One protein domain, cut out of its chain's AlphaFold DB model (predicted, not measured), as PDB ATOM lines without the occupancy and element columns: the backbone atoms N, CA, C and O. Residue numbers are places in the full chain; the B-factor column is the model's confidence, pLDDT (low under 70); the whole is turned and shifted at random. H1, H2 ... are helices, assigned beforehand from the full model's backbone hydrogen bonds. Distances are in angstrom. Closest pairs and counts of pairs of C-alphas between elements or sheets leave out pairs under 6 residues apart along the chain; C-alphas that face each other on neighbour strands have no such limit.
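What this domain is: This is residues 125 to 325 of the 583 residues of an uncharacterized protein of Mycoplasma sp. CAG:776 (UniProt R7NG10). This is a long, narrow rod built along H1, one helix that reaches through most of its length. Residues 176 to 196 and H2 run back beside H1; H3 and then H4 follow one another along another side of it, and H5 and H6 return along H4 and H3 on the side away from H1, with short H7 folding in to touch H1 near the end where H1 begins. At the other end residues 266 to 272 stick out. The printed part has 201 residues with seven named helices, H1 to H7 in order along the chain, and no named strand; its class is all helix. It is extended, with a radius of gyration of the C-alphas of 25.7 A and spans of 87 by 30 by 22 A.

How they stand to each other: H1, residues 125 to 175, is the hub, touching four other helices. H2, residues 197 to 206, forms a hairpin with H1, touching residues 132 to 140 alone; the closest C-alphas, of Ala 133 and Glu 203, are 6.6 A apart. H3, residues 211 to 229, touches H1 at a shallow tilt of 12 degrees, the same way, closest at the C-alphas of Lys 125 and Ile 211, 5.5 A. H4, residues 232 to 268, touches H1 at a shallow tilt of 26 degrees, the same way, closest at the C-alphas of Leu 167 and Ile 255, 5.3 A. H5, residues 278 to 287, forms a hairpin with H4, closest at the C-alphas of Gln 254 and Leu 282, 5.9 A; H5 is apart from H1. H6, residues 295 to 311, touches H4, closest at the C-alphas of Phe 235 and Leu 299, 6.6 A, and runs opposite ways to it. H1, H3, H4 and H6 make a bundle, helices running side by side, though H1 and H6 are apart. H7, residues 319 to 324, touches H1, closest at the C-alphas of Asn 131 and Ala 320, 5.3 A. Every O i to N i+4 pair is within hydrogen-bond range in H1, H2, H3, H4, H6 and H7; H5 has 3 of 6.

Where its parts are: H1 begins at C-alpha 125 (-2.884, -3.060, 49.114) and ends at C-alpha 175 (-57.834, 41.244, 26.285), 74.2 A away. H3 is 26.8 A long, H4 54.2 A and H6 24.2 A. H7 ends at C-alpha 324 (-15.175, 6.595, 36.941).

The domain as a whole: The C-alphas farthest apart, of Ser 210 and Gly 272, are 87.5 A apart. The printed part has no cut; the link from H1 to H2 is long, at 21 residues. The model's confidence is low, with pLDDT under 70, at residues 176 to 180, 193 to 195, 265 to 280 and 286 to 291 and at residue 325; the mean pLDDT of the printed part is 81.3.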
ATOM      1  N   LYS A 125      -2.564  -4.203  48.246       84.75
ATOM      2  CA  LYS A 125      -2.884  -3.060  49.114       84.75
ATOM      3  C   LYS A 125      -2.700  -1.734  48.375       84.75
ATOM      4  O   LYS A 125      -3.547  -0.849  48.485       84.75
ATOM      5  N   THR A 126      -1.631  -1.602  47.589       82.00
ATOM      6  CA  THR A 126      -1.360  -0.399  46.786       82.00
ATOM      7  C   THR A 126      -2.454  -0.159  45.743       82.00
ATOM      8  O   THR A 126      -2.929   0.969  45.597       82.00
ATOM      9  N   ILE A 127      -2.916  -1.212  45.061       85.00
ATOM     10  CA  ILE A 127      -4.037  -1.132  44.113       85.00
ATOM     11  C   ILE A 127      -5.305  -0.645  44.824       85.00
ATOM     12  O   ILE A 127      -5.964   0.282  44.344       85.00
ATOM     13  N   TYR A 128      -5.633  -1.211  45.987       88.69
ATOM     14  CA  TYR A 128      -6.823  -0.803  46.736       88.69
ATOM     15  C   TYR A 128      -6.754   0.646  47.220       88.69
ATOM     16  O   TYR A 128      -7.731   1.377  47.063       88.69
ATOM     17  N   LEU A 129      -5.608   1.097  47.736       84.50
ATOM     18  CA  LEU A 129      -5.420   2.489  48.159       84.50
ATOM     19  C   LEU A 129      -5.566   3.471  46.988       84.50
ATOM     20  O   LEU A 129      -6.232   4.498  47.128       84.50
ATOM     21  N   ASN A 130      -5.024   3.135  45.815       85.00
ATOM     22  CA  ASN A 130      -5.203   3.942  44.606       85.00
ATOM     23  C   ASN A 130      -6.676   4.022  44.183       85.00
ATOM     24  O   ASN A 130      -7.168   5.099  43.831       85.00
ATOM     25  N   ASN A 131      -7.403   2.904  44.246       87.25
ATOM     26  CA  ASN A 131      -8.835   2.882  43.959       87.25
ATOM     27  C   ASN A 131      -9.624   3.737  44.955       87.25
ATOM     28  O   ASN A 131     -10.487   4.507  44.536       87.25
ATOM     29  N   ILE A 132      -9.299   3.661  46.248       88.50
ATOM     30  CA  ILE A 132      -9.928   4.472  47.297       88.50
ATOM     31  C   ILE A 132      -9.750   5.967  47.024       88.50
ATOM     32  O   ILE A 132     -10.738   6.702  47.041       88.50
ATOM     33  N   ALA A 133      -8.534   6.423  46.722       84.94
ATOM     34  CA  ALA A 133      -8.273   7.835  46.435       84.94
ATOM     35  C   ALA A 133      -9.085   8.331  45.223       84.94
ATOM     36  O   ALA A 133      -9.687   9.406  45.239       84.94
ATOM     37  N   ARG A 134      -9.168   7.520  44.162       86.00
ATOM     38  CA  ARG A 134      -9.951   7.855  42.961       86.00
ATOM     39  C   ARG A 134     -11.445   7.936  43.245       86.00
ATOM     40  O   ARG A 134     -12.096   8.894  42.836       86.00
ATOM     41  N   LEU A 135     -11.978   6.935  43.936       89.44
ATOM     42  CA  LEU A 135     -13.393   6.852  44.278       89.44
ATOM     43  C   LEU A 135     -13.810   7.941  45.273       89.44
ATOM     44  O   LEU A 135     -14.916   8.464  45.176       89.44
ATOM     45  N   THR A 136     -12.911   8.343  46.169       86.19
ATOM     46  CA  THR A 136     -13.129   9.462  47.095       86.19
ATOM     47  C   THR A 136     -13.283  10.781  46.343       86.19
ATOM     48  O   THR A 136     -14.263  11.496  46.547       86.19
ATOM     49  N   ASN A 137     -12.375  11.071  45.407       84.62
ATOM     50  CA  ASN A 137     -12.484  12.254  44.551       84.62
ATOM     51  C   ASN A 137     -13.752  12.220  43.688       84.62
ATOM     52  O   ASN A 137     -14.475  13.209  43.617       84.62
ATOM     53  N   TYR A 138     -14.071  11.059  43.109       87.50
ATOM     54  CA  TYR A 138     -15.301  10.875  42.343       87.50
ATOM     55  C   TYR A 138     -16.555  11.182  43.170       87.50
ATOM     56  O   TYR A 138     -17.446  11.884  42.703       87.50
ATOM     57  N   LEU A 139     -16.615  10.700  44.413       88.62
ATOM     58  CA  LEU A 139     -17.737  10.957  45.312       88.62
ATOM     59  C   LEU A 139     -17.880  12.447  45.651       88.62
ATOM     60  O   LEU A 139     -18.996  12.963  45.697       88.62
ATOM     61  N   ILE A 140     -16.764  13.145  45.880       84.88
ATOM     62  CA  ILE A 140     -16.758  14.596  46.113       84.88
ATOM     63  C   ILE A 140     -17.323  15.328  44.891       84.88
ATOM     64  O   ILE A 140     -18.187  16.195  45.039       84.88
ATOM     65  N   ASP A 141     -16.863  14.970  43.695       86.19
ATOM     66  CA  ASP A 141     -17.312  15.587  42.447       86.19
ATOM     67  C   ASP A 141     -18.789  15.297  42.171       86.19
ATOM     68  O   ASP A 141     -19.536  16.218  41.840       86.19
ATOM     69  N   LEU A 142     -19.245  14.062  42.400       86.69
ATOM     70  CA  LEU A 142     -20.651  13.677  42.289       86.69
ATOM     71  C   LEU A 142     -21.530  14.541  43.200       86.69
ATOM     72  O   LEU A 142     -22.519  15.112  42.746       86.69
ATOM     73  N   LYS A 143     -21.152  14.705  44.474       88.19
ATOM     74  CA  LYS A 143     -21.905  15.544  45.422       88.19
ATOM     75  C   LYS A 143     -21.952  17.009  44.990       88.19
ATOM     76  O   LYS A 143     -23.009  17.628  45.071       88.19
ATOM     77  N   LYS A 144     -20.844  17.559  44.482       86.81
ATOM     78  CA  LYS A 144     -20.820  18.923  43.921       86.81
ATOM     79  C   LYS A 144     -21.742  19.054  42.710       86.81
ATOM     80  O   LYS A 144     -22.477  20.031  42.619       86.81
ATOM     81  N   GLN A 145     -21.734  18.077  41.802       86.44
ATOM     82  CA  GLN A 145     -22.608  18.076  40.626       86.44
ATOM     83  C   GLN A 145     -24.088  18.067  41.016       86.44
ATOM     84  O   GLN A 145     -24.860  18.838  40.450       86.44
ATOM     85  N   LYS A 146     -24.484  17.273  42.018       88.81
ATOM     86  CA  LYS A 146     -25.865  17.274  42.536       88.81
ATOM     87  C   LYS A 146     -26.307  18.653  43.032       88.81
ATOM     88  O   LYS A 146     -27.425  19.081  42.754       88.81
ATOM     89  N   GLU A 147     -25.434  19.364  43.744       87.94
ATOM     90  CA  GLU A 147     -25.730  20.727  44.203       87.94
ATOM     91  C   GLU A 147     -25.845  21.712  43.034       87.94
ATOM     92  O   GLU A 147     -26.754  22.539  43.025       87.94
ATOM     93  N   VAL A 148     -24.989  21.597  42.011       88.06
ATOM     94  CA  VAL A 148     -25.092  22.415  40.786       88.06
ATOM     95  C   VAL A 148     -26.426  22.178  40.074       88.06
ATOM     96  O   VAL A 148     -27.120  23.140  39.754       88.06
ATOM     97  N   ILE A 149     -26.836  20.918  39.906       87.38
ATOM     98  CA  ILE A 149     -28.131  20.549  39.305       87.38
ATOM     99  C   ILE A 149     -29.293  21.176  40.089       87.38
ATOM    100  O   ILE A 149     -30.250  21.689  39.508       87.38
ATOM    101  N   LYS A 150     -29.210  21.173  41.422       88.88
ATOM    102  CA  LYS A 150     -30.226  21.759  42.305       88.88
ATOM    103  C   LYS A 150     -30.269  23.289  42.226       88.88
ATOM    104  O   LYS A 150     -31.350  23.878  42.229       88.88
ATOM    105  N   GLN A 151     -29.112  23.940  42.134       88.75
ATOM    106  CA  GLN A 151     -29.012  25.386  41.910       88.75
ATOM    107  C   GLN A 151     -29.628  25.783  40.569       88.75
ATOM    108  O   GLN A 151     -30.403  26.740  40.499       88.75
ATOM    109  N   GLU A 152     -29.323  25.023  39.521       90.81
ATOM    110  CA  GLU A 152     -29.897  25.201  38.192       90.81
ATOM    111  C   GLU A 152     -31.419  25.040  38.214       90.81
ATOM    112  O   GLU A 152     -32.124  25.916  37.716       90.81
ATOM    113  N   LYS A 153     -31.941  24.023  38.907       90.94
ATOM    114  CA  LYS A 153     -33.385  23.844  39.115       90.94
ATOM    115  C   LYS A 153     -34.042  25.072  39.728       90.94
ATOM    116  O   LYS A 153     -35.059  25.542  39.229       90.94
ATOM    117  N   ASN A 154     -33.468  25.608  40.807       91.75
ATOM    118  CA  ASN A 154     -33.993  26.803  41.470       91.75
ATOM    119  C   ASN A 154     -33.987  28.021  40.533       91.75
ATOM    120  O   ASN A 154     -34.954  28.786  40.510       91.75
ATOM    121  N   LYS A 155     -32.921  28.186  39.741       93.38
ATOM    122  CA  LYS A 155     -32.810  29.253  38.740       93.38
ATOM    123  C   LYS A 155     -33.885  29.111  37.658       93.38
ATOM    124  O   LYS A 155     -34.629  30.060  37.430       93.38
ATOM    125  N   LEU A 156     -34.001  27.934  37.045       92.44
ATOM    126  CA  LEU A 156     -34.966  27.652  35.981       92.44
ATOM    127  C   LEU A 156     -36.411  27.767  36.479       92.44
ATOM    128  O   LEU A 156     -37.240  28.388  35.829       92.44
ATOM    129  N   LYS A 157     -36.711  27.260  37.678       92.88
ATOM    130  CA  LYS A 157     -38.027  27.411  38.313       92.88
ATOM    131  C   LYS A 157     -38.402  28.879  38.535       92.88
ATOM    132  O   LYS A 157     -39.565  29.246  38.392       92.88
ATOM    133  N   THR A 158     -37.422  29.712  38.892       91.44
ATOM    134  CA  THR A 158     -37.621  31.161  39.031       91.44
ATOM    135  C   THR A 158     -37.902  31.795  37.673       91.44
ATOM    136  O   THR A 158     -38.912  32.475  37.525       91.44
ATOM    137  N   GLU A 159     -37.079  31.506  36.664       93.69
ATOM    138  CA  GLU A 159     -37.263  32.018  35.299       93.69
ATOM    139  C   GLU A 159     -38.615  31.599  34.696       93.69
ATOM    140  O   GLU A 159     -39.330  32.430  34.139       93.69
ATOM    141  N   GLU A 160     -39.021  30.339  34.858       92.38
ATOM    142  CA  GLU A 160     -40.315  29.843  34.386       92.38
ATOM    143  C   GLU A 160     -41.487  30.578  35.061       92.38
ATOM    144  O   GLU A 160     -42.449  30.963  34.395       92.38
ATOM    145  N   ASN A 161     -41.416  30.809  36.377       91.69
ATOM    146  CA  ASN A 161     -42.449  31.544  37.113       91.69
ATOM    147  C   ASN A 161     -42.537  33.014  36.672       91.69
ATOM    148  O   ASN A 161     -43.634  33.565  36.555       91.69
ATOM    149  N   ASP A 162     -41.392  33.637  36.398       91.12
ATOM    150  CA  ASP A 162     -41.299  35.012  35.907       91.12
ATOM    151  C   ASP A 162     -41.947  35.141  34.525       91.12
ATOM    152  O   ASP A 162     -42.786  36.019  34.319       91.12
ATOM    153  N   LEU A 163     -41.648  34.211  33.615       91.12
ATOM    154  CA  LEU A 163     -42.227  34.180  32.272       91.12
ATOM    155  C   LEU A 163     -43.724  33.847  32.286       91.12
ATOM    156  O   LEU A 163     -44.491  34.449  31.537       91.12
ATOM    157  N   LYS A 164     -44.185  32.943  33.161       90.06
ATOM    158  CA  LYS A 164     -45.628  32.681  33.346       90.06
ATOM    159  C   LYS A 164     -46.369  33.946  33.772       90.06
ATOM    160  O   LYS A 164     -47.458  34.224  33.270       90.06
ATOM    161  N   TYR A 165     -45.780  34.714  34.687       89.88
ATOM    162  CA  TYR A 165     -46.344  35.983  35.133       89.88
ATOM    163  C   TYR A 165     -46.342  37.044  34.023       89.88
ATOM    164  O   TYR A 165     -47.343  37.741  33.831       89.88
ATOM    165  N   GLU A 166     -45.253  37.139  33.260       89.06
ATOM    166  CA  GLU A 166     -45.143  38.035  32.108       89.06
ATOM    167  C   GLU A 166     -46.197  37.711  31.043       89.06
ATOM    168  O   GLU A 166     -46.970  38.589  30.664       89.06
ATOM    169  N   LEU A 167     -46.312  36.445  30.630       87.12
ATOM    170  CA  LEU A 167     -47.316  36.005  29.658       87.12
ATOM    171  C   LEU A 167     -48.736  36.352  30.114       87.12
ATOM    172  O   LEU A 167     -49.534  36.864  29.330       87.12
ATOM    173  N   LEU A 168     -49.050  36.112  31.389       85.25
ATOM    174  CA  LEU A 168     -50.360  36.438  31.952       85.25
ATOM    175  C   LEU A 168     -50.643  37.949  31.908       85.25
ATOM    176  O   LEU A 168     -51.771  38.359  31.624       85.25
ATOM    177  N   THR A 169     -49.627  38.775  32.157       84.06
ATOM    178  CA  THR A 169     -49.721  40.242  32.096       84.06
ATOM    179  C   THR A 169     -49.963  40.726  30.663       84.06
ATOM    180  O   THR A 169     -50.855  41.546  30.423       84.06
ATOM    181  N   GLU A 170     -49.235  40.174  29.692       83.50
ATOM    182  CA  GLU A 170     -49.397  40.497  28.269       83.50
ATOM    183  C   GLU A 170     -50.776  40.071  27.746       83.50
ATOM    184  O   GLU A 170     -51.469  40.856  27.101       83.50
ATOM    185  N   LEU A 171     -51.251  38.873  28.098       82.06
ATOM    186  CA  LEU A 171     -52.598  38.415  27.737       82.06
ATOM    187  C   LEU A 171     -53.691  39.300  28.345       82.06
ATOM    188  O   LEU A 171     -54.677  39.630  27.687       82.06
ATOM    189  N   THR A 172     -53.516  39.718  29.596       79.62
ATOM    190  CA  THR A 172     -54.451  40.618  30.286       79.62
ATOM    191  C   THR A 172     -54.546  41.972  29.575       79.62
ATOM    192  O   THR A 172     -55.651  42.489  29.378       79.62
ATOM    193  N   THR A 173     -53.403  42.482  29.107       78.06
ATOM    194  CA  THR A 173     -53.300  43.692  28.279       78.06
ATOM    195  C   THR A 173     -53.999  43.506  26.933       78.06
ATOM    196  O   THR A 173     -54.864  44.308  26.585       78.06
ATOM    197  N   TYR A 174     -53.705  42.419  26.211       74.25
ATOM    198  CA  TYR A 174     -54.339  42.085  24.929       74.25
ATOM    199  C   TYR A 174     -55.870  42.002  25.038       74.25
ATOM    200  O   TYR A 174     -56.604  42.539  24.212       74.25
ATOM    201  N   TYR A 175     -56.390  41.383  26.100       71.88
ATOM    202  CA  TYR A 175     -57.834  41.244  26.285       71.88
ATOM    203  C   TYR A 175     -58.537  42.503  26.822       71.88
ATOM    204  O   TYR A 175     -59.777  42.512  26.852       71.88
ATOM    205  N   GLY A 176     -57.785  43.540  27.209       67.06
ATOM    206  CA  GLY A 176     -58.299  44.800  27.752       67.06
ATOM    207  C   GLY A 176     -58.916  44.660  29.145       67.06
ATOM    208  O   GLY A 176     -59.888  45.343  29.460       67.06
ATOM    209  N   ARG A 177     -58.422  43.723  29.964       65.75
ATOM    210  CA  ARG A 177     -58.937  43.478  31.320       65.75
ATOM    211  C   ARG A 177     -58.036  44.186  32.332       65.75
ATOM    212  O   ARG A 177     -56.956  43.699  32.615       65.75
ATOM    213  N   GLU A 178     -58.461  45.295  32.926       56.50
ATOM    214  CA  GLU A 178     -57.700  45.907  34.028       56.50
ATOM    215  C   GLU A 178     -57.880  45.083  35.316       56.50
ATOM    216  O   GLU A 178     -58.843  45.249  36.065       56.50
ATOM    217  N   ARG A 179     -56.968  44.137  35.570       60.81
ATOM    218  CA  ARG A 179     -56.864  43.426  36.853       60.81
ATOM    219  C   ARG A 179     -55.424  43.444  37.350       60.81
ATOM    220  O   ARG A 179     -54.518  43.038  36.632       60.81
ATOM    221  N   ASN A 180     -55.239  43.829  38.615       65.69
ATOM    222  CA  ASN A 180     -53.987  43.594  39.328       65.69
ATOM    223  C   ASN A 180     -53.830  42.092  39.580       65.69
ATOM    224  O   ASN A 180     -54.614  41.496  40.319       65.69
ATOM    225  N   LEU A 181     -52.820  41.489  38.959       73.00
ATOM    226  CA  LEU A 181     -52.493  40.080  39.129       73.00
ATOM    227  C   LEU A 181     -51.281  39.960  40.062       73.00
ATOM    228  O   LEU A 181     -50.206  40.453  39.712       73.00
ATOM    229  N   PRO A 182     -51.418  39.338  41.246       76.69
ATOM    230  CA  PRO A 182     -50.277  39.063  42.106       76.69
ATOM    231  C   PRO A 182     -49.450  37.905  41.534       76.69
ATOM    232  O   PRO A 182     -49.992  36.885  41.099       76.69
ATOM    233  N   LYS A 183     -48.124  38.051  41.551       83.06
ATOM    234  CA  LYS A 183     -47.195  36.978  41.184       83.06
ATOM    235  C   LYS A 183     -47.234  35.888  42.255       83.06
ATOM    236  O   LYS A 183     -47.145  36.189  43.442       83.06
ATOM    237  N   LYS A 184     -47.368  34.626  41.842       83.44
ATOM    238  CA  LYS A 184     -47.331  33.491  42.774       83.44
ATOM    239  C   LYS A 184     -45.930  33.351  43.372       83.44
ATOM    240  O   LYS A 184     -44.938  33.359  42.638       83.44
ATOM    241  N   GLU A 185     -45.864  33.202  44.692       84.56
ATOM    242  CA  GLU A 185     -44.630  32.839  45.386       84.56
ATOM    243  C   GLU A 185     -44.236  31.396  45.057       84.56
ATOM    244  O   GLU A 185     -45.089  30.521  44.887       84.56
ATOM    245  N   ILE A 186     -42.929  31.151  44.964       86.69
ATOM    246  CA  ILE A 186     -42.360  29.831  44.696       86.69
ATOM    247  C   ILE A 186     -41.428  29.417  45.829       86.69
ATOM    248  O   ILE A 186     -40.608  30.200  46.302       86.69
ATOM    249  N   THR A 187     -41.521  28.155  46.237       86.44
ATOM    250  CA  THR A 187     -40.592  27.561  47.202       86.44
ATOM    251  C   THR A 187     -39.345  27.063  46.476       86.44
ATOM    252  O   THR A 187     -39.464  26.310  45.502       86.44
ATOM    253  N   LEU A 188     -38.166  27.468  46.943       85.06
ATOM    254  CA  LEU A 188     -36.873  27.025  46.417       85.06
ATOM    255  C   LEU A 188     -36.267  25.954  47.320       85.06
ATOM    256  O   LEU A 188     -36.448  25.979  48.539       85.06
ATOM    257  N   ASP A 189     -35.529  25.025  46.722       82.44
ATOM    258  CA  ASP A 189     -34.870  23.971  47.482       82.44
ATOM    259  C   ASP A 189     -33.622  24.527  48.197       82.44
ATOM    260  O   ASP A 189     -32.883  25.339  47.636       82.44
ATOM    261  N   SER A 190     -33.349  24.074  49.425       81.25
ATOM    262  CA  SER A 190     -32.166  24.493  50.194       81.25
ATOM    263  C   SER A 190     -30.864  23.985  49.566       81.25
ATOM    264  O   SER A 190     -30.773  22.819  49.198       81.25
ATOM    265  N   ILE A 191     -29.837  24.826  49.455       78.19
ATOM    266  CA  ILE A 191     -28.530  24.440  48.891       78.19
ATOM    267  C   ILE A 191     -27.582  24.104  50.041       78.19
ATOM    268  O   ILE A 191     -27.423  24.907  50.963       78.19
ATOM    269  N   SER A 192     -26.958  22.930  49.992       72.31
ATOM    270  CA  SER A 192     -25.995  22.477  51.000       72.31
ATOM    271  C   SER A 192     -24.566  22.679  50.500       72.31
ATOM    272  O   SER A 192     -24.251  22.399  49.347       72.31
ATOM    273  N   ILE A 193     -23.664  23.135  51.374       65.69
ATOM    274  CA  ILE A 193     -22.233  23.164  51.056       65.69
ATOM    275  C   ILE A 193     -21.665  21.778  51.356       65.69
ATOM    276  O   ILE A 193     -21.712  21.310  52.492       65.69
ATOM    277  N   VAL A 194     -21.132  21.121  50.329       66.00
ATOM    278  CA  VAL A 194     -20.412  19.855  50.489       66.00
ATOM    279  C   VAL A 194     -19.075  20.149  51.165       66.00
ATOM    280  O   VAL A 194     -18.230  20.810  50.566       66.00
ATOM    281  N   ASP A 195     -18.876  19.652  52.387       68.94
ATOM    282  CA  ASP A 195     -17.576  19.688  53.065       68.94
ATOM    283  C   ASP A 195     -16.728  18.466  52.646       68.94
ATOM    284  O   ASP A 195     -17.059  17.332  53.011       68.94
ATOM    285  N   PRO A 196     -15.649  18.649  51.861       72.81
ATOM    286  CA  PRO A 196     -14.803  17.546  51.415       72.81
ATOM    287  C   PRO A 196     -13.844  17.032  52.502       72.81
ATOM    288  O   PRO A 196     -13.246  15.970  52.316       72.81
ATOM    289  N   ASN A 197     -13.675  17.746  53.622       75.50
ATOM    290  CA  ASN A 197     -12.606  17.465  54.586       75.50
ATOM    291  C   ASN A 197     -12.743  16.088  55.243       75.50
ATOM    292  O   ASN A 197     -11.757  15.364  55.342       75.50
ATOM    293  N   LEU A 198     -13.968  15.674  55.586       70.31
ATOM    294  CA  LEU A 198     -14.232  14.375  56.218       70.31
ATOM    295  C   LEU A 198     -13.808  13.190  55.328       70.31
ATOM    296  O   LEU A 198     -13.283  12.186  55.805       70.31
ATOM    297  N   LEU A 199     -14.037  13.291  54.016       73.69
ATOM    298  CA  LEU A 199     -13.695  12.228  53.066       73.69
ATOM    299  C   LEU A 199     -12.178  12.132  52.861       73.69
ATOM    300  O   LEU A 199     -11.630  11.031  52.832       73.69
ATOM    301  N   LEU A 200     -11.498  13.277  52.801       76.62
ATOM    302  CA  LEU A 200     -10.040  13.348  52.688       76.62
ATOM    303  C   LEU A 200      -9.329  12.891  53.974       76.62
ATOM    304  O   LEU A 200      -8.258  12.290  53.907       76.62
ATOM    305  N   GLU A 201      -9.910  13.142  55.149       76.56
ATOM    306  CA  GLU A 201      -9.405  12.613  56.422       76.56
ATOM    307  C   GLU A 201      -9.541  11.092  56.502       76.56
ATOM    308  O   GLU A 201      -8.592  10.407  56.888       76.56
ATOM    309  N   ASN A 202     -10.671  10.537  56.059       74.12
ATOM    310  CA  ASN A 202     -10.869   9.088  56.023       74.12
ATOM    311  C   ASN A 202      -9.906   8.385  55.049       74.12
ATOM    312  O   ASN A 202      -9.390   7.316  55.375       74.12
ATOM    313  N   GLU A 203      -9.593   9.001  53.902       77.00
ATOM    314  CA  GLU A 203      -8.558   8.508  52.978       77.00
ATOM    315  C   GLU A 203      -7.163   8.499  53.627       77.00
ATOM    316  O   GLU A 203      -6.373   7.581  53.411       77.00
ATOM    317  N   LYS A 204      -6.830   9.504  54.444       80.00
ATOM    318  CA  LYS A 204      -5.550   9.520  55.168       80.00
ATOM    319  C   LYS A 204      -5.496   8.416  56.221       80.00
ATOM    320  O   LYS A 204      -4.503   7.698  56.286       80.00
ATOM    321  N   ASN A 205      -6.578   8.234  56.973       81.81
ATOM    322  CA  ASN A 205      -6.651   7.273  58.074       81.81
ATOM    323  C   ASN A 205      -6.586   5.802  57.625       81.81
ATOM    324  O   ASN A 205      -6.202   4.943  58.418       81.81
ATOM    325  N   ILE A 206      -6.956   5.486  56.376       85.50
ATOM    326  CA  ILE A 206      -6.973   4.099  55.879       85.50
ATOM    327  C   ILE A 206      -5.598   3.607  55.385       85.50
ATOM    328  O   ILE A 206      -5.393   2.399  55.275       85.50
ATOM    329  N   LYS A 207      -4.630   4.501  55.121       82.31
ATOM    330  CA  LYS A 207      -3.306   4.135  54.567       82.31
ATOM    331  C   LYS A 207      -2.515   3.187  55.472       82.31
ATOM    332  O   LYS A 207      -1.896   2.236  54.986       82.31
ATOM    333  N   ASP A 208      -2.617   3.397  56.779       84.81
ATOM    334  CA  ASP A 208      -1.852   2.659  57.791       84.81
ATOM    335  C   ASP A 208      -2.555   1.377  58.271       84.81
ATOM    336  O   ASP A 208      -2.043   0.659  59.128       84.81
ATOM    337  N   LYS A 209      -3.729   1.053  57.715       89.31
ATOM    338  CA  LYS A 209      -4.537  -0.111  58.111       89.31
ATOM    339  C   LYS A 209      -4.106  -1.406  57.423       89.31
ATOM    340  O   LYS A 209      -3.353  -1.384  56.446       89.31
ATOM    341  N   SER A 210      -4.572  -2.546  57.933       88.69
ATOM    342  CA  SER A 210      -4.325  -3.865  57.329       88.69
ATOM    343  C   SER A 210      -4.986  -3.995  55.949       88.69
ATOM    344  O   SER A 210      -5.952  -3.295  55.644       88.69
ATOM    345  N   ILE A 211      -4.502  -4.913  55.101       87.06
ATOM    346  CA  ILE A 211      -5.064  -5.124  53.753       87.06
ATOM    347  C   ILE A 211      -6.567  -5.451  53.783       87.06
ATOM    348  O   ILE A 211      -7.328  -4.940  52.962       87.06
ATOM    349  N   ASN A 212      -7.015  -6.230  54.772       88.62
ATOM    350  CA  ASN A 212      -8.421  -6.594  54.938       88.62
ATOM    351  C   ASN A 212      -9.293  -5.390  55.318       88.62
ATOM    352  O   ASN A 212     -10.396  -5.246  54.794       88.62
ATOM    353  N   GLU A 213      -8.795  -4.498  56.178       90.00
ATOM    354  CA  GLU A 213      -9.484  -3.246  56.510       90.00
ATOM    355  C   GLU A 213      -9.560  -2.311  55.295       90.00
ATOM    356  O   GLU A 213     -10.624  -1.760  55.014       90.00
ATOM    357  N   VAL A 214      -8.470  -2.182  54.531       89.88
ATOM    358  CA  VAL A 214      -8.433  -1.393  53.287       89.88
ATOM    359  C   VAL A 214      -9.443  -1.942  52.272       89.88
ATOM    360  O   VAL A 214     -10.221  -1.182  51.693       89.88
ATOM    361  N   LYS A 215      -9.490  -3.266  52.090       91.56
ATOM    362  CA  LYS A 215     -10.457  -3.943  51.215       91.56
ATOM    363  C   LYS A 215     -11.900  -3.713  51.669       91.56
ATOM    364  O   LYS A 215     -12.754  -3.382  50.849       91.56
ATOM    365  N   GLY A 216     -12.176  -3.858  52.966       91.31
ATOM    366  CA  GLY A 216     -13.499  -3.607  53.540       91.31
ATOM    367  C   GLY A 216     -13.956  -2.161  53.338       91.31
ATOM    368  O   GLY A 216     -15.097  -1.919  52.938       91.31
ATOM    369  N   TYR A 217     -13.046  -1.203  53.526       92.19
ATOM    370  CA  TYR A 217     -13.311   0.209  53.268       92.19
ATOM    371  C   TYR A 217     -13.602   0.482  51.788       92.19
ATOM    372  O   TYR A 217     -14.575   1.168  51.481       92.19
ATOM    373  N   LEU A 218     -12.829  -0.100  50.863       92.38
ATOM    374  CA  LEU A 218     -13.076   0.027  49.423       92.38
ATOM    375  C   LEU A 218     -14.481  -0.470  49.039       92.38
ATOM    376  O   LEU A 218     -15.195   0.224  48.319       92.38
ATOM    377  N   ILE A 219     -14.912  -1.627  49.552       93.25
ATOM    378  CA  ILE A 219     -16.264  -2.162  49.305       93.25
ATOM    379  C   ILE A 219     -17.338  -1.220  49.864       93.25
ATOM    380  O   ILE A 219     -18.331  -0.935  49.191       93.25
ATOM    381  N   SER A 220     -17.138  -0.706  51.079       92.12
ATOM    382  CA  SER A 220     -18.051   0.268  51.683       92.12
ATOM    383  C   SER A 220     -18.168   1.533  50.828       92.12
ATOM    384  O   SER A 220     -19.278   1.967  50.520       92.12
ATOM    385  N   LEU A 221     -17.039   2.070  50.363       91.81
ATOM    386  CA  LEU A 221     -16.985   3.253  49.510       91.81
ATOM    387  C   LEU A 221     -17.700   3.028  48.170       91.81
ATOM    388  O   LEU A 221     -18.479   3.879  47.748       91.81
ATOM    389  N   ILE A 222     -17.506   1.870  47.532       93.50
ATOM    390  CA  ILE A 222     -18.221   1.477  46.305       93.50
ATOM    391  C   ILE A 222     -19.739   1.509  46.525       93.50
ATOM    392  O   ILE A 222     -20.466   2.078  45.710       93.50
ATOM    393  N   ASN A 223     -20.217   0.946  47.638       92.19
ATOM    394  CA  ASN A 223     -21.641   0.924  47.971       92.19
ATOM    395  C   ASN A 223     -22.195   2.322  48.272       92.19
ATOM    396  O   ASN A 223     -23.301   2.646  47.839       92.19
ATOM    397  N   ILE A 224     -21.430   3.166  48.970       92.06
ATOM    398  CA  ILE A 224     -21.805   4.567  49.214       92.06
ATOM    399  C   ILE A 224     -21.972   5.300  47.882       92.06
ATOM    400  O   ILE A 224     -22.997   5.940  47.671       92.06
ATOM    401  N   ILE A 225     -21.010   5.165  46.964       92.00
ATOM    402  CA  ILE A 225     -21.088   5.811  45.647       92.00
ATOM    403  C   ILE A 225     -22.279   5.278  44.860       92.00
ATOM    404  O   ILE A 225     -23.001   6.073  44.276       92.00
ATOM    405  N   LYS A 226     -22.538   3.966  44.889       93.44
ATOM    406  CA  LYS A 226     -23.703   3.379  44.213       93.44
ATOM    407  C   LYS A 226     -25.007   4.007  44.695       93.44
ATOM    408  O   LYS A 226     -25.841   4.399  43.886       93.44
ATOM    409  N   ASN A 227     -25.177   4.104  46.011       91.50
ATOM    410  CA  ASN A 227     -26.375   4.687  46.608       91.50
ATOM    411  C   ASN A 227     -26.503   6.177  46.277       91.50
ATOM    412  O   ASN A 227     -27.604   6.665  46.047       91.50
ATOM    413  N   GLU A 228     -25.380   6.891  46.212       90.50
ATOM    414  CA  GLU A 228     -25.354   8.287  45.789       90.50
ATOM    415  C   GLU A 228     -25.663   8.444  44.294       90.50
ATOM    416  O   GLU A 228     -26.388   9.364  43.931       90.50
ATOM    417  N   GLU A 229     -25.193   7.558  43.413       87.81
ATOM    418  CA  GLU A 229     -25.540   7.594  41.986       87.81
ATOM    419  C   GLU A 229     -27.022   7.273  41.747       87.81
ATOM    420  O   GLU A 229     -27.633   7.915  40.902       87.81
ATOM    421  N   ILE A 230     -27.608   6.327  42.494       90.69
ATOM    422  CA  ILE A 230     -29.014   5.885  42.354       90.69
ATOM    423  C   ILE A 230     -30.016   6.838  43.033       90.69
ATOM    424  O   ILE A 230     -31.222   6.657  42.893       90.69
ATOM    425  N   ASP A 231     -29.544   7.855  43.755       90.50
ATOM    426  CA  ASP A 231     -30.387   8.818  44.469       90.50
ATOM    427  C   ASP A 231     -31.484   9.425  43.579       90.50
ATOM    428  O   ASP A 231     -31.261  10.334  42.772       90.50
ATOM    429  N   GLU A 232     -32.704   8.931  43.777       88.00
ATOM    430  CA  GLU A 232     -33.871   9.253  42.965       88.00
ATOM    431  C   GLU A 232     -34.207  10.745  43.014       88.00
ATOM    432  O   GLU A 232     -34.601  11.327  42.003       88.00
ATOM    433  N   LYS A 233     -33.956  11.409  44.151       89.56
ATOM    434  CA  LYS A 233     -34.177  12.857  44.283       89.56
ATOM    435  C   LYS A 233     -33.320  13.642  43.300       89.56
ATOM    436  O   LYS A 233     -33.775  14.647  42.756       89.56
ATOM    437  N   ASN A 234     -32.091  13.192  43.058       88.62
ATOM    438  CA  ASN A 234     -31.222  13.829  42.084       88.62
ATOM    439  C   ASN A 234     -31.733  13.617  40.652       88.62
ATOM    440  O   ASN A 234     -31.751  14.571  39.878       88.62
ATOM    441  N   PHE A 235     -32.223  12.423  40.305       86.69
ATOM    442  CA  PHE A 235     -32.841  12.203  38.990       86.69
ATOM    443  C   PHE A 235     -34.087  13.052  38.776       86.69
ATOM    444  O   PHE A 235     -34.245  13.626  37.702       86.69
ATOM    445  N   VAL A 236     -34.929  13.196  39.800       88.31
ATOM    446  CA  VAL A 236     -36.087  14.097  39.752       88.31
ATOM    447  C   VAL A 236     -35.642  15.538  39.502       88.31
ATOM    448  O   VAL A 236     -36.290  16.244  38.730       88.31
ATOM    449  N   ASN A 237     -34.528  15.987  40.091       87.69
ATOM    450  CA  ASN A 237     -33.992  17.323  39.823       87.69
ATOM    451  C   ASN A 237     -33.495  17.472  38.378       87.69
ATOM    452  O   ASN A 237     -33.873  18.440  37.727       87.69
ATOM    453  N   ILE A 238     -32.729  16.509  37.854       85.06
ATOM    454  CA  ILE A 238     -32.269  16.512  36.450       85.06
ATOM    455  C   ILE A 238     -33.467  16.550  35.496       85.06
ATOM    456  O   ILE A 238     -33.513  17.358  34.572       85.06
ATOM    457  N   TYR A 239     -34.460  15.698  35.746       86.38
ATOM    458  CA  TYR A 239     -35.691  15.660  34.970       86.38
ATOM    459  C   TYR A 239     -36.425  17.003  35.009       86.38
ATOM    460  O   TYR A 239     -36.817  17.530  33.971       86.38
ATOM    461  N   SER A 240     -36.561  17.584  36.206       87.00
ATOM    462  CA  SER A 240     -37.203  18.886  36.394       87.00
ATOM    463  C   SER A 240     -36.489  19.988  35.612       87.00
ATOM    464  O   SER A 240     -37.171  20.818  35.025       87.00
ATOM    465  N   ASN A 241     -35.151  19.993  35.561       85.38
ATOM    466  CA  ASN A 241     -34.393  20.977  34.778       85.38
ATOM    467  C   ASN A 241     -34.769  20.899  33.297       85.38
ATOM    468  O   ASN A 241     -35.167  21.912  32.731       85.38
ATOM    469  N   ASN A 242     -34.773  19.696  32.714       85.69
ATOM    470  CA  ASN A 242     -35.171  19.495  31.315       85.69
ATOM    471  C   ASN A 242     -36.611  19.967  31.045       85.69
ATOM    472  O   ASN A 242     -36.892  20.577  30.015       85.69
ATOM    473  N   VAL A 243     -37.536  19.702  31.976       86.69
ATOM    474  CA  VAL A 243     -38.930  20.168  31.877       86.69
ATOM    475  C   VAL A 243     -39.007  21.693  31.950       86.69
ATOM    476  O   VAL A 243     -39.716  22.308  31.157       86.69
ATOM    477  N   TYR A 244     -38.279  22.318  32.877       88.00
ATOM    478  CA  TYR A 244     -38.269  23.772  32.998       88.00
ATOM    479  C   TYR A 244     -37.659  24.444  31.769       88.00
ATOM    480  O   TYR A 244     -38.227  25.423  31.295       88.00
ATOM    481  N   GLU A 245     -36.559  23.928  31.219       87.88
ATOM    482  CA  GLU A 245     -35.953  24.444  29.984       87.88
ATOM    483  C   GLU A 245     -36.936  24.400  28.811       87.88
ATOM    484  O   GLU A 245     -37.140  25.414  28.136       87.88
ATOM    485  N   TYR A 246     -37.609  23.261  28.629       86.75
ATOM    486  CA  TYR A 246     -38.653  23.090  27.621       86.75
ATOM    487  C   TYR A 246     -39.790  24.110  27.798       86.75
ATOM    488  O   TYR A 246     -40.165  24.819  26.859       86.75
ATOM    489  N   ASN A 247     -40.298  24.254  29.025       86.62
ATOM    490  CA  ASN A 247     -41.374  25.197  29.328       86.62
ATOM    491  C   ASN A 247     -40.945  26.655  29.109       86.62
ATOM    492  O   ASN A 247     -41.717  27.446  28.566       86.62
ATOM    493  N   ILE A 248     -39.723  27.024  29.500       88.12
ATOM    494  CA  ILE A 248     -39.160  28.365  29.300       88.12
ATOM    495  C   ILE A 248     -39.081  28.702  27.808       88.12
ATOM    496  O   ILE A 248     -39.435  29.817  27.417       88.12
ATOM    497  N   GLU A 249     -38.643  27.763  26.966       88.19
ATOM    498  CA  GLU A 249     -38.566  27.972  25.517       88.19
ATOM    499  C   GLU A 249     -39.949  28.262  24.914       88.19
ATOM    500  O   GLU A 249     -40.114  29.206  24.133       88.19
ATOM    501  N   ILE A 250     -40.962  27.491  25.317       86.38
ATOM    502  CA  ILE A 250     -42.347  27.691  24.879       86.38
ATOM    503  C   ILE A 250     -42.883  29.037  25.359       86.38
ATOM    504  O   ILE A 250     -43.437  29.793  24.557       86.38
ATOM    505  N   LEU A 251     -42.702  29.364  26.640       88.06
ATOM    506  CA  LEU A 251     -43.195  30.612  27.220       88.06
ATOM    507  C   LEU A 251     -42.593  31.832  26.516       88.06
ATOM    508  O   LEU A 251     -43.323  32.768  26.202       88.06
ATOM    509  N   LYS A 252     -41.294  31.811  26.188       89.44
ATOM    510  CA  LYS A 252     -40.642  32.889  25.421       89.44
ATOM    511  C   LYS A 252     -41.302  33.093  24.055       89.44
ATOM    512  O   LYS A 252     -41.642  34.226  23.714       89.44
ATOM    513  N   LYS A 253     -41.551  32.009  23.312       88.06
ATOM    514  CA  LYS A 253     -42.244  32.052  22.009       88.06
ATOM    515  C   LYS A 253     -43.669  32.598  22.139       88.06
ATOM    516  O   LYS A 253     -44.083  33.440  21.345       88.06
ATOM    517  N   GLN A 254     -44.401  32.159  23.162       85.44
ATOM    518  CA  GLN A 254     -45.763  32.618  23.441       85.44
ATOM    519  C   GLN A 254     -45.807  34.113  23.787       85.44
ATOM    520  O   GLN A 254     -46.624  34.844  23.227       85.44
ATOM    521  N   ILE A 255     -44.910  34.589  24.654       87.12
ATOM    522  CA  ILE A 255     -44.815  36.007  25.041       87.12
ATOM    523  C   ILE A 255     -44.504  36.883  23.827       87.12
ATOM    524  O   ILE A 255     -45.173  37.894  23.607       87.12
ATOM    525  N   GLU A 256     -43.504  36.508  23.026       87.69
ATOM    526  CA  GLU A 256     -43.109  37.271  21.837       87.69
ATOM    527  C   GLU A 256     -44.266  37.387  20.839       87.69
ATOM    528  O   GLU A 256     -44.567  38.472  20.329       87.69
ATOM    529  N   PHE A 257     -44.975  36.281  20.633       85.56
ATOM    530  CA  PHE A 257     -46.153  36.230  19.789       85.56
ATOM    531  C   PHE A 257     -47.277  37.153  20.297       85.56
ATOM    532  O   PHE A 257     -47.772  37.975  19.521       85.56
ATOM    533  N   VAL A 258     -47.631  37.115  21.587       84.31
ATOM    534  CA  VAL A 258     -48.664  38.006  22.161       84.31
ATOM    535  C   VAL A 258     -48.257  39.476  22.027       84.31
ATOM    536  O   VAL A 258     -49.040  40.291  21.532       84.31
ATOM    537  N   LYS A 259     -47.006  39.820  22.361       86.31
ATOM    538  CA  LYS A 259     -46.473  41.185  22.198       86.31
ATOM    539  C   LYS A 259     -46.548  41.668  20.748       86.31
ATOM    540  O   LYS A 259     -46.851  42.837  20.502       86.31
ATOM    541  N   SER A 260     -46.285  40.789  19.779       83.75
ATOM    542  CA  SER A 260     -46.389  41.124  18.354       83.75
ATOM    543  C   SER A 260     -47.829  41.446  17.933       83.75
ATOM    544  O   SER A 260     -48.050  42.409  17.195       83.75
ATOM    545  N   LYS A 261     -48.818  40.712  18.464       80.00
ATOM    546  CA  LYS A 261     -50.246  40.930  18.186       80.00
ATOM    547  C   LYS A 261     -50.748  42.235  18.798       80.00
ATOM    548  O   LYS A 261     -51.384  43.011  18.090       80.00
ATOM    549  N   ILE A 262     -50.379  42.536  20.047       78.50
ATOM    550  CA  ILE A 262     -50.706  43.819  20.698       78.50
ATOM    551  C   ILE A 262     -50.183  45.000  19.863       78.50
ATOM    552  O   ILE A 262     -50.920  45.950  19.594       78.50
ATOM    553  N   LYS A 263     -48.927  44.938  19.394       80.19
ATOM    554  CA  LYS A 263     -48.343  45.980  18.526       80.19
ATOM    555  C   LYS A 263     -49.078  46.119  17.191       80.19
ATOM    556  O   LYS A 263     -49.251  47.234  16.704       80.19
ATOM    557  N   ALA A 264     -49.498  45.009  16.586       73.38
ATOM    558  CA  ALA A 264     -50.262  45.041  15.344       73.38
ATOM    559  C   ALA A 264     -51.625  45.732  15.543       73.38
ATOM    560  O   ALA A 264     -51.974  46.616  14.765       73.38
ATOM    561  N   GLU A 265     -52.359  45.413  16.611       69.19
ATOM    562  CA  GLU A 265     -53.652  46.050  16.904       69.19
ATOM    563  C   GLU A 265     -53.531  47.565  17.137       69.19
ATOM    564  O   GLU A 265     -54.374  48.329  16.658       69.19
ATOM    565  N   GLN A 266     -52.452  48.020  17.786       68.38
ATOM    566  CA  GLN A 266     -52.164  49.449  17.973       68.38
ATOM    567  C   GLN A 266     -51.937  50.193  16.645       68.38
ATOM    568  O   GLN A 266     -52.358  51.340  16.511       68.38
ATOM    569  N   ASN A 267     -51.321  49.544  15.650       60.25
ATOM    570  CA  ASN A 267     -51.015  50.156  14.351       60.25
ATOM    571  C   ASN A 267     -52.215  50.209  13.388       60.25
ATOM    572  O   ASN A 267     -52.243  51.070  12.510       60.25
ATOM    573  N   PHE A 268     -53.205  49.317  13.528       54.59
ATOM    574  CA  PHE A 268     -54.324  49.207  12.577       54.59
ATOM    575  C   PHE A 268     -55.629  49.893  13.013       54.59
ATOM    576  O   PHE A 268     -56.582  49.907  12.238       54.59
ATOM    577  N   ASN A 269     -55.700  50.493  14.209       47.25
ATOM    578  CA  ASN A 269     -56.888  51.206  14.716       47.25
ATOM    579  C   ASN A 269     -58.206  50.389  14.605       47.25
ATOM    580  O   ASN A 269     -59.302  50.943  14.503       47.25
ATOM    581  N   LEU A 270     -58.103  49.054  14.625       50.06
ATOM    582  CA  LEU A 270     -59.216  48.110  14.505       50.06
ATOM    583  C   LEU A 270     -59.900  47.935  15.867       50.06
ATOM    584  O   LEU A 270     -59.804  46.896  16.516       50.06
ATOM    585  N   LYS A 271     -60.631  48.958  16.319       44.97
ATOM    586  CA  LYS A 271     -61.584  48.808  17.430       44.97
ATOM    587  C   LYS A 271     -62.782  47.977  16.957       44.97
ATOM    588  O   LYS A 271     -63.793  48.538  16.551       44.97
ATOM    589  N   GLY A 272     -62.676  46.648  16.986       44.00
ATOM    590  CA  GLY A 272     -63.844  45.787  16.749       44.00
ATOM    591  C   GLY A 272     -63.584  44.336  16.362       44.00
ATOM    592  O   GLY A 272     -64.485  43.520  16.514       44.00
ATOM    593  N   SER A 273     -62.381  43.974  15.920       44.00
ATOM    594  CA  SER A 273     -62.054  42.588  15.576       44.00
ATOM    595  C   SER A 273     -60.919  42.098  16.463       44.00
ATOM    596  O   SER A 273     -59.765  42.122  16.045       44.00
ATOM    597  N   LYS A 274     -61.243  41.660  17.690       50.47
ATOM    598  CA  LYS A 274     -60.330  40.791  18.446       50.47
ATOM    599  C   LYS A 274     -60.004  39.630  17.517       50.47
ATOM    600  O   LYS A 274     -60.915  38.894  17.138       50.47
ATOM    601  N   ILE A 275     -58.758  39.545  17.064       50.84
ATOM    602  CA  ILE A 275     -58.336  38.552  16.079       50.84
ATOM    603  C   ILE A 275     -58.658  37.179  16.680       50.84
ATOM    604  O   ILE A 275     -58.084  36.789  17.699       50.84
ATOM    605  N   HIS A 276     -59.646  36.490  16.103       50.47
ATOM    606  CA  HIS A 276     -60.003  35.129  16.485       50.47
ATOM    607  C   HIS A 276     -58.739  34.250  16.426       50.47
ATOM    608  O   HIS A 276     -57.936  34.405  15.507       50.47
ATOM    609  N   ASN A 277     -58.596  33.335  17.394       60.91
ATOM    610  CA  ASN A 277     -57.578  32.273  17.475       60.91
ATOM    611  C   ASN A 277     -56.200  32.533  18.120       60.91
ATOM    612  O   ASN A 277     -55.305  31.708  17.938       60.91
ATOM    613  N   ILE A 278     -56.013  33.556  18.969       66.50
ATOM    614  CA  ILE A 278     -54.749  33.663  19.739       66.50
ATOM    615  C   ILE A 278     -54.484  32.402  20.588       66.50
ATOM    616  O   ILE A 278     -53.350  31.942  20.660       66.50
ATOM    617  N   ASP A 279     -55.531  31.781  21.140       65.19
ATOM    618  CA  ASP A 279     -55.413  30.582  21.977       65.19
ATOM    619  C   ASP A 279     -55.028  29.321  21.174       65.19
ATOM    620  O   ASP A 279     -54.256  28.492  21.660       65.19
ATOM    621  N   GLU A 280     -55.505  29.171  19.930       68.88
ATOM    622  CA  GLU A 280     -55.090  28.069  19.042       68.88
ATOM    623  C   GLU A 280     -53.634  28.227  18.584       68.88
ATOM    624  O   GLU A 280     -52.889  27.242  18.558       68.88
ATOM    625  N   GLU A 281     -53.200  29.456  18.284       70.38
ATOM    626  CA  GLU A 281     -51.798  29.745  17.954       70.38
ATOM    627  C   GLU A 281     -50.892  29.537  19.183       70.38
ATOM    628  O   GLU A 281     -49.840  28.908  19.061       70.38
ATOM    629  N   LEU A 282     -51.322  29.927  20.389       74.81
ATOM    630  CA  LEU A 282     -50.595  29.654  21.638       74.81
ATOM    631  C   LEU A 282     -50.435  28.151  21.919       74.81
ATOM    632  O   LEU A 282     -49.342  27.711  22.295       74.81
ATOM    633  N   LYS A 283     -51.486  27.354  21.686       73.56
ATOM    634  CA  LYS A 283     -51.459  25.881  21.785       73.56
ATOM    635  C   LYS A 283     -50.583  25.238  20.709       73.56
ATOM    636  O   LYS A 283     -50.084  24.133  20.910       73.56
ATOM    637  N   SER A 284     -50.370  25.903  19.574       74.38
ATOM    638  CA  SER A 284     -49.495  25.398  18.512       74.38
ATOM    639  C   SER A 284     -48.017  25.361  18.930       74.38
ATOM    640  O   SER A 284     -47.308  24.436  18.538       74.38
ATOM    641  N   PHE A 285     -47.568  26.271  19.805       70.31
ATOM    642  CA  PHE A 285     -46.192  26.270  20.321       70.31
ATOM    643  C   PHE A 285     -45.887  25.076  21.238       70.31
ATOM    644  O   PHE A 285     -44.733  24.669  21.320       70.31
ATOM    645  N   LEU A 286     -46.909  24.460  21.850       65.69
ATOM    646  CA  LEU A 286     -46.779  23.214  22.622       65.69
ATOM    647  C   LEU A 286     -46.512  21.987  21.728       65.69
ATOM    648  O   LEU A 286     -46.121  20.935  22.220       65.69
ATOM    649  N   LYS A 287     -46.733  22.100  20.409       61.22
ATOM    650  CA  LYS A 287     -46.570  20.998  19.444       61.22
ATOM    651  C   LYS A 287     -45.173  20.932  18.821       61.22
ATOM    652  O   LYS A 287     -44.939  20.075  17.971       61.22
ATOM    653  N   VAL A 288     -44.254  21.828  19.188       49.25
ATOM    654  CA  VAL A 288     -42.915  21.893  18.584       49.25
ATOM    655  C   VAL A 288     -41.902  21.107  19.431       49.25
ATOM    656  O   VAL A 288     -41.755  21.380  20.613       49.25
ATOM    657  N   ASN A 289     -41.248  20.139  18.773       52.19
ATOM    658  CA  ASN A 289     -40.101  19.285  19.131       52.19
ATOM    659  C   ASN A 289     -39.892  18.786  20.580       52.19
ATOM    660  O   ASN A 289     -39.654  19.547  21.506       52.19
ATOM    661  N   ILE A 290     -39.835  17.445  20.667       61.56
ATOM    662  CA  ILE A 290     -39.291  16.580  21.732       61.56
ATOM    663  C   ILE A 290     -39.713  16.997  23.146       61.56
ATOM    664  O   ILE A 290     -38.909  17.469  23.946       61.56
ATOM    665  N   ALA A 291     -40.988  16.763  23.466       66.69
ATOM    666  CA  ALA A 291     -41.451  16.811  24.846       66.69
ATOM    667  C   ALA A 291     -40.604  15.868  25.731       66.69
ATOM    668  O   ALA A 291     -40.203  14.792  25.263       66.69
ATOM    669  N   PRO A 292     -40.346  16.232  27.000       72.56
ATOM    670  CA  PRO A 292     -39.652  15.360  27.935       72.56
ATOM    671  C   PRO A 292     -40.334  13.990  28.013       72.56
ATOM    672  O   PRO A 292     -41.561  13.890  28.044       72.56
ATOM    673  N   VAL A 293     -39.531  12.925  28.055       80.44
ATOM    674  CA  VAL A 293     -40.026  11.555  28.255       80.44
ATOM    675  C   VAL A 293     -40.813  11.490  29.572       80.44
ATOM    676  O   VAL A 293     -40.615  12.316  30.463       80.44
ATOM    677  N   LYS A 294     -41.711  10.518  29.736       83.50
ATOM    678  CA  LYS A 294     -42.389  10.305  31.022       83.50
ATOM    679  C   LYS A 294     -41.370  10.073  32.146       83.50
ATOM    680  O   LYS A 294     -40.384   9.359  31.946       83.50
ATOM    681  N   ILE A 295     -41.614  10.672  33.314       83.50
ATOM    682  CA  ILE A 295     -40.682  10.630  34.449       83.50
ATOM    683  C   ILE A 295     -40.399   9.190  34.892       83.50
ATOM    684  O   ILE A 295     -39.254   8.867  35.187       83.50
ATOM    685  N   GLU A 296     -41.389   8.295  34.847       87.00
ATOM    686  CA  GLU A 296     -41.228   6.897  35.257       87.00
ATOM    687  C   GLU A 296     -40.224   6.160  34.364       87.00
ATOM    688  O   GLU A 296     -39.386   5.410  34.862       87.00
ATOM    689  N   ILE A 297     -40.267   6.422  33.052       81.44
ATOM    690  CA  ILE A 297     -39.328   5.852  32.075       81.44
ATOM    691  C   ILE A 297     -37.928   6.416  32.326       81.44
ATOM    692  O   ILE A 297     -36.968   5.661  32.435       81.44
ATOM    693  N   PHE A 298     -37.816   7.737  32.507       81.56
ATOM    694  CA  PHE A 298     -36.533   8.386  32.784       81.56
ATOM    695  C   PHE A 298     -35.866   7.846  34.061       81.56
ATOM    696  O   PHE A 298     -34.658   7.595  34.068       81.56
ATOM    697  N   LEU A 299     -36.635   7.654  35.137       82.69
ATOM    698  CA  LEU A 299     -36.137   7.097  36.396       82.69
ATOM    699  C   LEU A 299     -35.712   5.632  36.233       82.69
ATOM    700  O   LEU A 299     -34.618   5.266  36.671       82.69
ATOM    701  N   ALA A 300     -36.541   4.810  35.581       85.12
ATOM    702  CA  ALA A 300     -36.251   3.397  35.349       85.12
ATOM    703  C   ALA A 300     -34.984   3.204  34.505       85.12
ATOM    704  O   ALA A 300     -34.098   2.444  34.898       85.12
ATOM    705  N   ASP A 301     -34.847   3.937  33.400       81.44
ATOM    706  CA  ASP A 301     -33.697   3.837  32.498       81.44
ATOM    707  C   ASP A 301     -32.392   4.239  33.195       81.44
ATOM    708  O   ASP A 301     -31.382   3.535  33.102       81.44
ATOM    709  N   ASN A 302     -32.401   5.345  33.949       82.88
ATOM    710  CA  ASN A 302     -31.209   5.796  34.669       82.88
ATOM    711  C   ASN A 302     -30.812   4.837  35.793       82.88
ATOM    712  O   ASN A 302     -29.621   4.549  35.953       82.88
ATOM    713  N   LYS A 303     -31.790   4.306  36.534       87.75
ATOM    714  CA  LYS A 303     -31.540   3.312  37.580       87.75
ATOM    715  C   LYS A 303     -30.971   2.022  36.996       87.75
ATOM    716  O   LYS A 303     -29.933   1.562  37.469       87.75
ATOM    717  N   ASN A 304     -31.583   1.488  35.939       85.38
ATOM    718  CA  ASN A 304     -31.125   0.271  35.267       85.38
ATOM    719  C   ASN A 304     -29.694   0.423  34.741       85.38
ATOM    720  O   ASN A 304     -28.862  -0.452  34.976       85.38
ATOM    721  N   ARG A 305     -29.376   1.564  34.117       85.44
ATOM    722  CA  ARG A 305     -28.027   1.866  33.617       85.44
ATOM    723  C   ARG A 305     -26.972   1.831  34.724       85.44
ATOM    724  O   ARG A 305     -25.874   1.314  34.516       85.44
ATOM    725  N   ILE A 306     -27.281   2.378  35.899       85.81
ATOM    726  CA  ILE A 306     -26.354   2.338  37.036       85.81
ATOM    727  C   ILE A 306     -26.283   0.925  37.613       85.81
ATOM    728  O   ILE A 306     -25.193   0.424  37.868       85.81
ATOM    729  N   GLU A 307     -27.408   0.234  37.782       88.75
ATOM    730  CA  GLU A 307     -27.394  -1.148  38.264       88.75
ATOM    731  C   GLU A 307     -26.557  -2.069  37.367       88.75
ATOM    732  O   GLU A 307     -25.780  -2.872  37.884       88.75
ATOM    733  N   GLU A 308     -26.653  -1.922  36.049       85.94
ATOM    734  CA  GLU A 308     -25.838  -2.645  35.071       85.94
ATOM    735  C   GLU A 308     -24.346  -2.293  35.187       85.94
ATOM    736  O   GLU A 308     -23.508  -3.187  35.301       85.94
ATOM    737  N   LYS A 309     -24.009  -0.998  35.285       86.12
ATOM    738  CA  LYS A 309     -22.635  -0.517  35.520       86.12
ATOM    739  C   LYS A 309     -21.987  -1.193  36.734       86.12
ATOM    740  O   LYS A 309     -20.834  -1.609  36.650       86.12
ATOM    741  N   TYR A 310     -22.711  -1.336  37.846       88.94
ATOM    742  CA  TYR A 310     -22.186  -2.003  39.044       88.94
ATOM    743  C   TYR A 310     -22.196  -3.533  38.951       88.94
ATOM    744  O   TYR A 310     -21.330  -4.162  39.556       88.94
ATOM    745  N   LYS A 311     -23.119  -4.146  38.194       87.50
ATOM    746  CA  LYS A 311     -23.097  -5.596  37.916       87.50
ATOM    747  C   LYS A 311     -21.842  -6.018  37.148       87.50
ATOM    748  O   LYS A 311     -21.367  -7.129  37.346       87.50
ATOM    749  N   ASN A 312     -21.281  -5.126  36.334       84.69
ATOM    750  CA  ASN A 312     -20.060  -5.388  35.569       84.69
ATOM    751  C   ASN A 312     -18.784  -5.445  36.434       84.69
ATOM    752  O   ASN A 312     -17.733  -5.855  35.944       84.69
ATOM    753  N   ILE A 313     -18.848  -5.061  37.713       85.94
ATOM    754  CA  ILE A 313     -17.709  -5.138  38.636       85.94
ATOM    755  C   ILE A 313     -17.581  -6.581  39.143       85.94
ATOM    756  O   ILE A 313     -18.195  -6.960  40.138       85.94
ATOM    757  N   THR A 314     -16.776  -7.386  38.450       82.81
ATOM    758  CA  THR A 314     -16.476  -8.775  38.851       82.81
ATOM    759  C   THR A 314     -15.267  -8.866  39.785       82.81
ATOM    760  O   THR A 314     -15.246  -9.710  40.679       82.81
ATOM    761  N   ASP A 315     -14.307  -7.947  39.641       85.75
ATOM    762  CA  ASP A 315     -13.180  -7.749  40.555       85.75
ATOM    763  C   ASP A 315     -13.198  -6.320  41.123       85.75
ATOM    764  O   ASP A 315     -13.274  -5.322  40.400       85.75
ATOM    765  N   ILE A 316     -13.079  -6.201  42.448       86.31
ATOM    766  CA  ILE A 316     -13.002  -4.916  43.154       86.31
ATOM    767  C   ILE A 316     -11.769  -4.086  42.755       86.31
ATOM    768  O   ILE A 316     -11.769  -2.864  42.929       86.31
ATOM    769  N   LYS A 317     -10.729  -4.715  42.192       85.81
ATOM    770  CA  LYS A 317      -9.556  -4.028  41.625       85.81
ATOM    771  C   LYS A 317      -9.926  -3.187  40.405       85.81
ATOM    772  O   LYS A 317      -9.314  -2.144  40.180       85.81
ATOM    773  N   GLU A 318     -10.966  -3.570  39.671       85.56
ATOM    774  CA  GLU A 318     -11.437  -2.865  38.474       85.56
ATOM    775  C   GLU A 318     -12.518  -1.820  38.779       85.56
ATOM    776  O   GLU A 318     -12.812  -0.961  37.942       85.56
ATOM    777  N   ALA A 319     -13.071  -1.832  39.998       85.50
ATOM    778  CA  ALA A 319     -14.205  -1.001  40.392       85.50
ATOM    779  C   ALA A 319     -13.989   0.491  40.102       85.50
ATOM    780  O   ALA A 319     -14.874   1.146  39.561       85.50
ATOM    781  N   ALA A 320     -12.806   1.040  40.398       85.81
ATOM    782  CA  ALA A 320     -12.531   2.455  40.149       85.81
ATOM    783  C   ALA A 320     -12.568   2.814  38.655       85.81
ATOM    784  O   ALA A 320     -13.056   3.886  38.301       85.81
ATOM    785  N   ASN A 321     -12.092   1.934  37.769       84.25
ATOM    786  CA  ASN A 321     -12.127   2.168  36.323       84.25
ATOM    787  C   ASN A 321     -13.564   2.148  35.802       84.25
ATOM    788  O   ASN A 321     -13.963   3.066  35.091       84.25
ATOM    789  N   ILE A 322     -14.348   1.150  36.217       85.00
ATOM    790  CA  ILE A 322     -15.750   0.989  35.814       85.00
ATOM    791  C   ILE A 322     -16.604   2.145  36.349       85.00
ATOM    792  O   ILE A 322     -17.403   2.727  35.618       85.00
ATOM    793  N   ILE A 323     -16.406   2.531  37.614       85.88
ATOM    794  CA  ILE A 323     -17.194   3.589  38.253       85.88
ATOM    795  C   ILE A 323     -16.881   4.962  37.654       85.88
ATOM    796  O   ILE A 323     -17.804   5.732  37.393       85.88
ATOM    797  N   THR A 324     -15.603   5.265  37.414       80.00
ATOM    798  CA  THR A 324     -15.175   6.595  36.941       80.00
ATOM    799  C   THR A 324     -15.125   6.735  35.418       80.00
ATOM    800  O   THR A 324     -14.959   7.849  34.927       80.00
ATOM    801  N   GLY A 325     -15.212   5.634  34.662       69.00
ATOM    802  CA  GLY A 325     -15.083   5.627  33.200       69.00
ATOM    803  C   GLY A 325     -13.682   5.980  32.678       69.00
ATOM    804  O   GLY A 325     -13.520   6.230  31.487       69.00
TER     805      GLY A 325